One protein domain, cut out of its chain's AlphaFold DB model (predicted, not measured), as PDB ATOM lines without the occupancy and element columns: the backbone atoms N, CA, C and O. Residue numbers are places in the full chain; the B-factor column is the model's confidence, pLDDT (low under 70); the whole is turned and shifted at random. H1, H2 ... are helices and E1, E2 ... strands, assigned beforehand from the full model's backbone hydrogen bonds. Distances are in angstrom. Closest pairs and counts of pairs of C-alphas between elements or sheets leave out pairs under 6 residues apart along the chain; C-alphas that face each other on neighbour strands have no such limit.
ATOM      1  N   VAL A   5     227.994 179.900 178.615       94.06
ATOM      2  CA  VAL A   5     226.681 179.839 177.971       94.06
ATOM      3  C   VAL A   5     225.811 181.005 178.422       94.06
ATOM      4  O   VAL A   5     226.026 181.598 179.481       94.06
ATOM      5  N   VAL A   6     224.822 181.342 177.602       94.06
ATOM      6  CA  VAL A   6     223.808 182.346 177.939       94.06
ATOM      7  C   VAL A   6     222.864 181.769 178.993       94.06
ATOM      8  O   VAL A   6     222.144 180.817 178.700       94.06
ATOM      9  N   LEU A   7     222.829 182.340 180.198       93.56
ATOM     10  CA  LEU A   7     221.872 181.981 181.254       93.56
ATOM     11  C   LEU A   7     220.974 183.175 181.625       93.56
ATOM     12  O   LEU A   7     221.296 184.311 181.267       93.56
ATOM     13  N   PRO A   8     219.864 182.960 182.365       91.31
ATOM     14  CA  PRO A   8     218.896 184.020 182.668       91.31
ATOM     15  C   PRO A   8     219.449 185.222 183.442       91.31
ATOM     16  O   PRO A   8     218.832 186.283 183.421       91.31
ATOM     17  N   HIS A   9     220.579 185.067 184.138       90.56
ATOM     18  CA  HIS A   9     221.189 186.123 184.956       90.56
ATOM     19  C   HIS A   9     222.518 186.644 184.402       90.56
ATOM     20  O   HIS A   9     223.189 187.436 185.061       90.56
ATOM     21  N   GLY A  10     222.889 186.238 183.188       91.19
ATOM     22  CA  GLY A  10     224.164 186.586 182.573       91.19
ATOM     23  C   GLY A  10     224.966 185.354 182.149       91.19
ATOM     24  O   GLY A  10     224.487 184.224 182.243       91.19
ATOM     25  N   PRO A  11     226.175 185.561 181.611       91.56
ATOM     26  CA  PRO A  11     227.017 184.476 181.135       91.56
ATOM     27  C   PRO A  11     227.639 183.705 182.308       91.56
ATOM     28  O   PRO A  11     228.208 184.307 183.218       91.56
ATOM     29  N   ALA A  12     227.605 182.374 182.263       92.88
ATOM     30  CA  ALA A  12     228.299 181.517 183.232       92.88
ATOM     31  C   ALA A  12     228.872 180.268 182.542       92.88
ATOM     32  O   ALA A  12     228.417 179.932 181.444       92.88
ATOM     33  N   PRO A  13     229.845 179.563 183.151       94.31
ATOM     34  CA  PRO A  13     230.286 178.269 182.646       94.31
ATOM     35  C   PRO A  13     229.105 177.302 182.506       94.31
ATOM     36  O   PRO A  13     228.269 177.210 183.402       94.31
ATOM     37  N   GLU A  14     229.052 176.541 181.414       94.75
ATOM     38  CA  GLU A  14     227.995 175.544 181.168       94.75
ATOM     39  C   GLU A  14     227.804 174.588 182.355       94.75
ATOM     40  O   GLU A  14     226.686 174.257 182.739       94.75
ATOM     41  N   SER A  15     228.910 174.196 182.986       94.00
ATOM     42  CA  SER A  15     228.937 173.283 184.122       94.00
ATOM     43  C   SER A  15     229.018 173.999 185.476       94.00
ATOM     44  O   SER A  15     229.611 173.449 186.405       94.00
ATOM     45  N   TYR A  16     228.491 175.224 185.613       92.19
ATOM     46  CA  TYR A  16     228.665 176.019 186.841       92.19
ATOM     47  C   TYR A  16     228.193 175.282 188.109       92.19
ATOM     48  O   TYR A  16     228.896 175.329 189.112       92.19
ATOM     49  N   ASN A  17     227.083 174.533 188.054       91.19
ATOM     50  CA  ASN A  17     226.599 173.733 189.191       91.19
ATOM     51  C   ASN A  17     227.622 172.675 189.631       91.19
ATOM     52  O   ASN A  17     227.890 172.527 190.818       91.19
ATOM     53  N   ALA A  18     228.235 171.968 188.677       93.75
ATOM     54  CA  ALA A  18     229.266 170.979 188.981       93.75
ATOM     55  C   ALA A  18     230.536 171.640 189.541       93.75
ATOM     56  O   ALA A  18     231.149 171.109 190.460       93.75
ATOM     57  N   ILE A  19     230.913 172.814 189.021       93.25
ATOM     58  CA  ILE A  19     232.055 173.586 189.532       93.25
ATOM     59  C   ILE A  19     231.801 174.021 190.979       93.25
ATOM     60  O   ILE A  19     232.680 173.842 191.815       93.25
ATOM     61  N   LEU A  20     230.609 174.545 191.287       92.00
ATOM     62  CA  LEU A  20     230.230 174.921 192.652       92.00
ATOM     63  C   LEU A  20     230.257 173.716 193.597       92.00
ATOM     64  O   LEU A  20     230.866 173.810 194.660       92.00
ATOM     65  N   GLY A  21     229.691 172.578 193.182       93.19
ATOM     66  CA  GLY A  21     229.729 171.338 193.963       93.19
ATOM     67  C   GLY A  21     231.156 170.887 194.273       93.19
ATOM     68  O   GLY A  21     231.484 170.650 195.430       93.19
ATOM     69  N   ILE A  22     232.042 170.875 193.270       94.50
ATOM     70  CA  ILE A  22     233.459 170.529 193.465       94.50
ATOM     71  C   ILE A  22     234.128 171.504 194.437       94.50
ATOM     72  O   ILE A  22     234.837 171.065 195.339       94.50
ATOM     73  N   LEU A  23     233.924 172.817 194.279       93.31
ATOM     74  CA  LEU A  23     234.523 173.826 195.160       93.31
ATOM     75  C   LEU A  23     234.052 173.676 196.613       93.31
ATOM     76  O   LEU A  23     234.853 173.877 197.526       93.31
ATOM     77  N   GLN A  24     232.787 173.310 196.820       93.50
ATOM     78  CA  GLN A  24     232.229 173.059 198.145       93.50
ATOM     79  C   GLN A  24     232.785 171.764 198.751       93.50
ATOM     80  O   GLN A  24     233.295 171.780 199.869       93.50
ATOM     81  N   GLU A  25     232.763 170.651 198.011       94.00
ATOM     82  CA  GLU A  25     233.284 169.352 198.467       94.00
ATOM     83  C   GLU A  25     234.783 169.397 198.792       94.00
ATOM     84  O   GLU A  25     235.254 168.713 199.700       94.00
ATOM     85  N   THR A  26     235.539 170.221 198.065       94.38
ATOM     86  CA  THR A  26     236.984 170.397 198.272       94.38
ATOM     87  C   THR A  26     237.330 171.478 199.300       94.38
ATOM     88  O   THR A  26     238.511 171.717 199.550       94.38
ATOM     89  N   GLY A  27     236.331 172.113 199.924       91.75
ATOM     90  CA  GLY A  27     236.520 173.087 201.002       91.75
ATOM     91  C   GLY A  27     237.077 174.441 200.555       91.75
ATOM     92  O   GLY A  27     237.625 175.179 201.372       91.75
ATOM     93  N   ARG A  54     248.099 184.738 196.064       91.25
ATOM     94  CA  ARG A  54     248.686 185.743 195.149       91.25
ATOM     95  C   ARG A  54     249.582 185.148 194.056       91.25
ATOM     96  O   ARG A  54     249.767 185.789 193.025       91.25
ATOM     97  N   LYS A  55     250.168 183.965 194.270       95.56
ATOM     98  CA  LYS A  55     251.109 183.343 193.323       95.56
ATOM     99  C   LYS A  55     250.423 182.749 192.090       95.56
ATOM    100  O   LYS A  55     251.119 182.424 191.137       95.56
ATOM    101  N   LEU A  56     249.097 182.602 192.114       94.19
ATOM    102  CA  LEU A  56     248.321 182.091 190.980       94.19
ATOM    103  C   LEU A  56     248.121 183.119 189.866       94.19
ATOM    104  O   LEU A  56     247.666 182.739 188.794       94.19
ATOM    105  N   PHE A  57     248.443 184.388 190.123       95.94
ATOM    106  CA  PHE A  57     248.113 185.485 189.225       95.94
ATOM    107  C   PHE A  57     249.322 186.385 188.967       95.94
ATOM    108  O   PHE A  57     250.120 186.671 189.874       95.94
ATOM    109  N   ASP A  58     249.444 186.867 187.737       97.00
ATOM    110  CA  ASP A  58     250.419 187.887 187.364       97.00
ATOM    111  C   ASP A  58     249.904 189.310 187.660       97.00
ATOM    112  O   ASP A  58     248.760 189.514 188.065       97.00
ATOM    113  N   GLU A  59     250.760 190.327 187.517       96.06
ATOM    114  CA  GLU A  59     250.354 191.707 187.831       96.06
ATOM    115  C   GLU A  59     249.284 192.257 186.874       96.06
ATOM    116  O   GLU A  59     248.435 193.037 187.303       96.06
ATOM    117  N   LYS A  60     249.258 191.817 185.610       94.56
ATOM    118  CA  LYS A  60     248.238 192.257 184.645       94.56
ATOM    119  C   LYS A  60     246.866 191.718 185.032       94.56
ATOM    120  O   LYS A  60     245.873 192.433 184.931       94.56
ATOM    121  N   GLU A  61     246.800 190.481 185.513       94.81
ATOM    122  CA  GLU A  61     245.566 189.889 186.030       94.81
ATOM    123  C   GLU A  61     245.058 190.652 187.264       94.81
ATOM    124  O   GLU A  61     243.864 190.940 187.361       94.81
ATOM    125  N   PHE A  62     245.953 191.100 188.154       94.31
ATOM    126  CA  PHE A  62     245.559 191.974 189.267       94.31
ATOM    127  C   PHE A  62     245.043 193.335 188.826       94.31
ATOM    128  O   PHE A  62     244.076 193.827 189.407       94.31
ATOM    129  N   GLU A  63     245.668 193.964 187.834       93.75
ATOM    130  CA  GLU A  63     245.164 195.218 187.271       93.75
ATOM    131  C   GLU A  63     243.732 195.046 186.755       93.75
ATOM    132  O   GLU A  63     242.869 195.878 187.045       93.75
ATOM    133  N   VAL A  64     243.447 193.930 186.076       91.88
ATOM    134  CA  VAL A  64     242.090 193.587 185.636       91.88
ATOM    135  C   VAL A  64     241.151 193.406 186.831       91.88
ATOM    136  O   VAL A  64     240.077 194.005 186.839       91.88
ATOM    137  N   PHE A  65     241.542 192.662 187.871       91.94
ATOM    138  CA  PHE A  65     240.706 192.484 189.066       91.94
ATOM    139  C   PHE A  65     240.389 193.806 189.767       91.94
ATOM    140  O   PHE A  65     239.238 194.037 190.136       91.94
ATOM    141  N   ARG A  66     241.375 194.701 189.907       93.19
ATOM    142  CA  ARG A  66     241.177 196.031 190.508       93.19
ATOM    143  C   ARG A  66     240.170 196.852 189.708       93.19
ATOM    144  O   ARG A  66     239.269 197.444 190.295       93.19
ATOM    145  N   LYS A  67     240.287 196.856 188.379       92.62
ATOM    146  CA  LYS A  67     239.353 197.551 187.485       92.62
ATOM    147  C   LYS A  67     237.937 196.995 187.575       92.62
ATOM    148  O   LYS A  67     236.988 197.764 187.711       92.62
ATOM    149  N   VAL A  68     237.794 195.669 187.552       91.94
ATOM    150  CA  VAL A  68     236.502 194.987 187.711       91.94
ATOM    151  C   VAL A  68     235.872 195.345 189.056       91.94
ATOM    152  O   VAL A  68     234.721 195.773 189.090       91.94
ATOM    153  N   ALA A  69     236.626 195.247 190.153       92.75
ATOM    154  CA  ALA A  69     236.139 195.586 191.487       92.75
ATOM    155  C   ALA A  69     235.718 197.061 191.591       92.75
ATOM    156  O   ALA A  69     234.648 197.349 192.122       92.75
ATOM    157  N   LEU A  70     236.509 197.983 191.031       93.50
ATOM    158  CA  LEU A  70     236.219 199.420 191.037       93.50
ATOM    159  C   LEU A  70     234.905 199.760 190.318       93.50
ATOM    160  O   LEU A  70     234.141 200.591 190.799       93.50
ATOM    161  N   HIS A  71     234.626 199.120 189.182       89.94
ATOM    162  CA  HIS A  71     233.471 199.465 188.347       89.94
ATOM    163  C   HIS A  71     232.216 198.646 188.661       89.94
ATOM    164  O   HIS A  71     231.099 199.133 188.465       89.94
ATOM    165  N   LEU A  72     232.378 197.399 189.115       91.50
ATOM    166  CA  LEU A  72     231.280 196.442 189.283       91.50
ATOM    167  C   LEU A  72     231.040 196.024 190.740       91.50
ATOM    168  O   LEU A  72     229.941 195.571 191.043       91.50
ATOM    169  N   GLY A  73     232.007 196.201 191.647       90.12
ATOM    170  CA  GLY A  73     231.956 195.636 193.005       90.12
ATOM    171  C   GLY A  73     230.833 196.165 193.903       90.12
ATOM    172  O   GLY A  73     230.439 195.486 194.843       90.12
ATOM    173  N   GLY A  74     230.284 197.349 193.615       89.94
ATOM    174  CA  GLY A  74     229.144 197.916 194.348       89.94
ATOM    175  C   GLY A  74     227.767 197.566 193.776       89.94
ATOM    176  O   GLY A  74     226.768 198.083 194.267       89.94
ATOM    177  N   LYS A  75     227.697 196.761 192.708       91.06
ATOM    178  CA  LYS A  75     226.446 196.453 192.004       91.06
ATOM    179  C   LYS A  75     225.813 195.173 192.535       91.06
ATOM    180  O   LYS A  75     226.487 194.186 192.807       91.06
ATOM    181  N   THR A  76     224.491 195.172 192.606       90.00
ATOM    182  CA  THR A  76     223.684 193.987 192.907       90.00
ATOM    183  C   THR A  76     223.672 193.000 191.735       90.00
ATOM    184  O   THR A  76     223.883 193.375 190.578       90.00
ATOM    185  N   GLY A  77     223.332 191.734 192.003       86.25
ATOM    186  CA  GLY A  77     223.176 190.720 190.951       86.25
ATOM    187  C   GLY A  77     222.157 191.116 189.873       86.25
ATOM    188  O   GLY A  77     222.384 190.880 188.689       86.25
ATOM    189  N   ALA A  78     221.075 191.805 190.253       89.69
ATOM    190  CA  ALA A  78     220.085 192.321 189.308       89.69
ATOM    191  C   ALA A  78     220.666 193.406 188.381       89.69
ATOM    192  O   ALA A  78     220.405 193.405 187.176       89.69
ATOM    193  N   GLU A  79     221.480 194.320 188.917       92.12
ATOM    194  CA  GLU A  79     222.161 195.344 188.119       92.12
ATOM    195  C   GLU A  79     223.201 194.736 187.176       92.12
ATOM    196  O   GLU A  79     223.276 195.142 186.016       92.12
ATOM    197  N   LEU A  80     223.963 193.743 187.641       91.38
ATOM    198  CA  LEU A  80     224.934 193.020 186.816       91.38
ATOM    199  C   LEU A  80     224.245 192.235 185.693       91.38
ATOM    200  O   LEU A  80     224.653 192.335 184.536       91.38
ATOM    201  N   SER A  81     223.149 191.536 186.000       92.19
ATOM    202  CA  SER A  81     222.327 190.843 185.002       92.19
ATOM    203  C   SER A  81     221.785 191.817 183.953       92.19
ATOM    204  O   SER A  81     221.892 191.567 182.751       92.19
ATOM    205  N   LYS A  82     221.280 192.983 184.378       92.88
ATOM    206  CA  LYS A  82     220.822 194.035 183.463       92.88
ATOM    207  C   LYS A  82     221.950 194.553 182.565       92.88
ATOM    208  O   LYS A  82     221.706 194.797 181.385       92.88
ATOM    209  N   LEU A  83     223.159 194.739 183.100       90.88
ATOM    210  CA  LEU A  83     224.324 195.159 182.314       90.88
ATOM    211  C   LEU A  83     224.675 194.124 181.244       90.88
ATOM    212  O   LEU A  83     224.768 194.494 180.076       90.88
ATOM    213  N   ALA A  84     224.770 192.845 181.617       88.69
ATOM    214  CA  ALA A  84     225.021 191.758 180.671       88.69
ATOM    215  C   ALA A  84     223.954 191.713 179.562       88.69
ATOM    216  O   ALA A  84     224.269 191.620 178.379       88.69
ATOM    217  N   HIS A  85     222.678 191.876 179.924       90.56
ATOM    218  CA  HIS A  85     221.571 191.832 178.965       90.56
ATOM    219  C   HIS A  85     221.529 193.019 177.987       90.56
ATOM    220  O   HIS A  85     220.879 192.942 176.939       90.56
ATOM    221  N   ASN A  86     222.207 194.119 178.320       90.00
ATOM    222  CA  ASN A  86     222.325 195.294 177.460       90.00
ATOM    223  C   ASN A  86     223.479 195.193 176.454       90.00
ATOM    224  O   ASN A  86     223.587 196.061 175.584       90.00
ATOM    225  N   GLU A  87     224.323 194.159 176.527       87.38
ATOM    226  CA  GLU A  87     225.416 193.992 175.574       87.38
ATOM    227  C   GLU A  87     224.889 193.792 174.137       87.38
ATOM    228  O   GLU A  87     223.896 193.086 173.921       87.38
ATOM    229  N   PRO A  88     225.547 194.369 173.108       85.75
ATOM    230  CA  PRO A  88     225.000 194.431 171.747       85.75
ATOM    231  C   PRO A  88     224.668 193.081 171.106       85.75
ATOM    232  O   PRO A  88     223.811 193.003 170.222       85.75
ATOM    233  N   PHE A  89     225.372 192.020 171.502       85.00
ATOM    234  CA  PHE A  89     225.131 190.679 170.981       85.00
ATOM    235  C   PHE A  89     224.178 189.861 171.847       85.00
ATOM    236  O   PHE A  89     223.644 188.888 171.331       85.00
ATOM    237  N   TRP A  90     223.926 190.237 173.107       87.81
ATOM    238  CA  TRP A  90     223.160 189.414 174.047       87.81
ATOM    239  C   TRP A  90     221.782 189.044 173.494       87.81
ATOM    240  O   TRP A  90     221.396 187.882 173.477       87.81
ATOM    241  N   LYS A  91     221.087 190.025 172.907       85.75
ATOM    242  CA  LYS A  91     219.759 189.857 172.288       85.75
ATOM    243  C   LYS A  91     219.737 188.942 171.055       85.75
ATOM    244  O   LYS A  91     218.661 188.648 170.548       85.75
ATOM    245  N   LYS A  92     220.903 188.574 170.521       88.25
ATOM    246  CA  LYS A  92     221.063 187.735 169.324       88.25
ATOM    247  C   LYS A  92     221.523 186.319 169.664       88.25
ATOM    248  O   LYS A  92     221.740 185.535 168.745       88.25
ATOM    249  N   LEU A  93     221.747 186.026 170.943       90.25
ATOM    250  CA  LEU A  93     222.166 184.714 171.404       90.25
ATOM    251  C   LEU A  93     220.979 183.967 172.009       90.25
ATOM    252  O   LEU A  93     220.133 184.560 172.677       90.25
ATOM    253  N   ASP A  94     220.961 182.657 171.806       92.38
ATOM    254  CA  ASP A  94     219.935 181.785 172.363       92.38
ATOM    255  C   ASP A  94     220.323 181.312 173.770       92.38
ATOM    256  O   ASP A  94     221.485 180.995 174.046       92.38
ATOM    257  N   LEU A  95     219.328 181.210 174.656       92.81
ATOM    258  CA  LEU A  95     219.506 180.695 176.012       92.81
ATOM    259  C   LEU A  95     220.105 179.276 175.988       92.81
ATOM    260  O   LEU A  95     219.707 178.425 175.193       92.81
ATOM    261  N   GLY A  96     221.071 179.026 176.866       92.56
ATOM    262  CA  GLY A  96     221.784 177.756 176.980       92.56
ATOM    263  C   GLY A  96     222.785 177.488 175.856       92.56
ATOM    264  O   GLY A  96     223.431 176.442 175.870       92.56
ATOM    265  N   LYS A  97     222.948 178.390 174.875       93.81
ATOM    266  CA  LYS A  97     223.965 178.222 173.830       93.81
ATOM    267  C   LYS A  97     225.320 178.786 174.256       93.81
ATOM    268  O   LYS A  97     225.364 179.798 174.963       93.81
ATOM    269  N   PRO A  98     226.427 178.171 173.795       92.88
ATOM    270  CA  PRO A  98     227.763 178.710 173.991       92.88
ATOM    271  C   PRO A  98     227.914 180.114 173.406       92.88
ATOM    272  O   PRO A  98     227.443 180.403 172.304       92.88
ATOM    273  N   ILE A  99     228.631 180.968 174.126       90.25
ATOM    274  CA  ILE A  99     228.987 182.312 173.685       90.25
ATOM    275  C   ILE A  99     230.289 182.224 172.888       90.25
ATOM    276  O   ILE A  99     231.326 181.802 173.403       90.25
ATOM    277  N   ASP A 100     230.260 182.647 171.624       89.50
ATOM    278  CA  ASP A 100     231.478 182.745 170.820       89.50
ATOM    279  C   ASP A 100     232.379 183.864 171.370       89.50
ATOM    280  O   ASP A 100     232.056 185.051 171.290       89.50
ATOM    281  N   TYR A 101     233.558 183.501 171.878       84.88
ATOM    282  CA  TYR A 101     234.554 184.448 172.394       84.88
ATOM    283  C   TYR A 101     235.035 185.469 171.350       84.88
ATOM    284  O   TYR A 101     235.568 186.520 171.715       84.88
ATOM    285  N   LYS A 102     234.831 185.233 170.047       86.62
ATOM    286  CA  LYS A 102     235.057 186.257 169.013       86.62
ATOM    287  C   LYS A 102     234.121 187.456 169.173       86.62
ATOM    288  O   LYS A 102     234.500 188.557 168.778       86.62
ATOM    289  N   LEU A 103     232.925 187.264 169.733       83.19
ATOM    290  CA  LEU A 103     232.007 188.348 170.081       83.19
ATOM    291  C   LEU A 103     232.525 189.122 171.293       83.19
ATOM    292  O   LEU A 103     232.561 190.349 171.247       83.19
ATOM    293  N   ALA A 104     233.030 188.418 172.312       74.19
ATOM    294  CA  ALA A 104     233.623 189.039 173.494       74.19
ATOM    295  C   ALA A 104     234.825 189.934 173.138       74.19
ATOM    296  O   ALA A 104     234.931 191.045 173.641       74.19
ATOM    297  N   LYS A 105     235.675 189.527 172.183       77.19
ATOM    298  CA  LYS A 105     236.788 190.364 171.681       77.19
ATOM    299  C   LYS A 105     236.348 191.698 171.066       77.19
ATOM    300  O   LYS A 105     237.168 192.601 170.932       77.19
ATOM    301  N   LYS A 106     235.093 191.804 170.623       78.44
ATOM    302  CA  LYS A 106     234.531 193.035 170.048       78.44
ATOM    303  C   LYS A 106     233.935 193.949 171.114       78.44
ATOM    304  O   LYS A 106     233.651 195.104 170.803       78.44
TER     305      LYS A 106
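Overview. This is residues 5 to 27 and 54 to 106 of the 111 residues of the protein "DUF4065 domain-containing protein" of Deltaproteobacteria bacterium (UniProt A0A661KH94). A small antiparallel hairpin, E1 and E2, has H3 packed on E2, and two arms stick out: residues 17 to 27, of which 17 to 25 belong to H1, and residues 63 to 71 of H2. A long loop, residues 86 to 100, leads to short H4. The 76 printed residues hold two strands, then four helices; the class is mostly helix, and the whole is loose, radius of gyration of the C-alphas 14.7 A, spanning 39 by 30 by 27 A.

Along the chain. E1 is residues 5 to 7, from C-alpha 5 at (226.681, 179.839, 177.971), and E2 10 to 13. H1 is 16 to 25, 14.2 A; H2 59 to 72, 19.7 A; H3 77 to 85, 12.1 A; H4 101 to 104, ending at (233.623, 189.039, 173.494).

Arrangement. In the hairpin, N 5 and O 12 are 2.9 A apart, within hydrogen-bond range. The closest C-alphas of E2 and H3, Gly 10 and Ser 81, are 5.2 A apart. H2 and H3 are close but not clearly touching, Leu 72 and Leu 80 having the closest C-alphas, 7.6 A; they are about perpendicular, 75 degrees. H1 and H2 are apart. H1, H2 and H3 have every O i to N i+4 pair within hydrogen-bond range; H4 is too short for one.

Size, cuts and confidence. Residues 28 to 53 are cut out, C-alphas 27 and 54 being 18.5 A apart. The link H3 to H4 is long. No printed residue is under 70 in pLDDT.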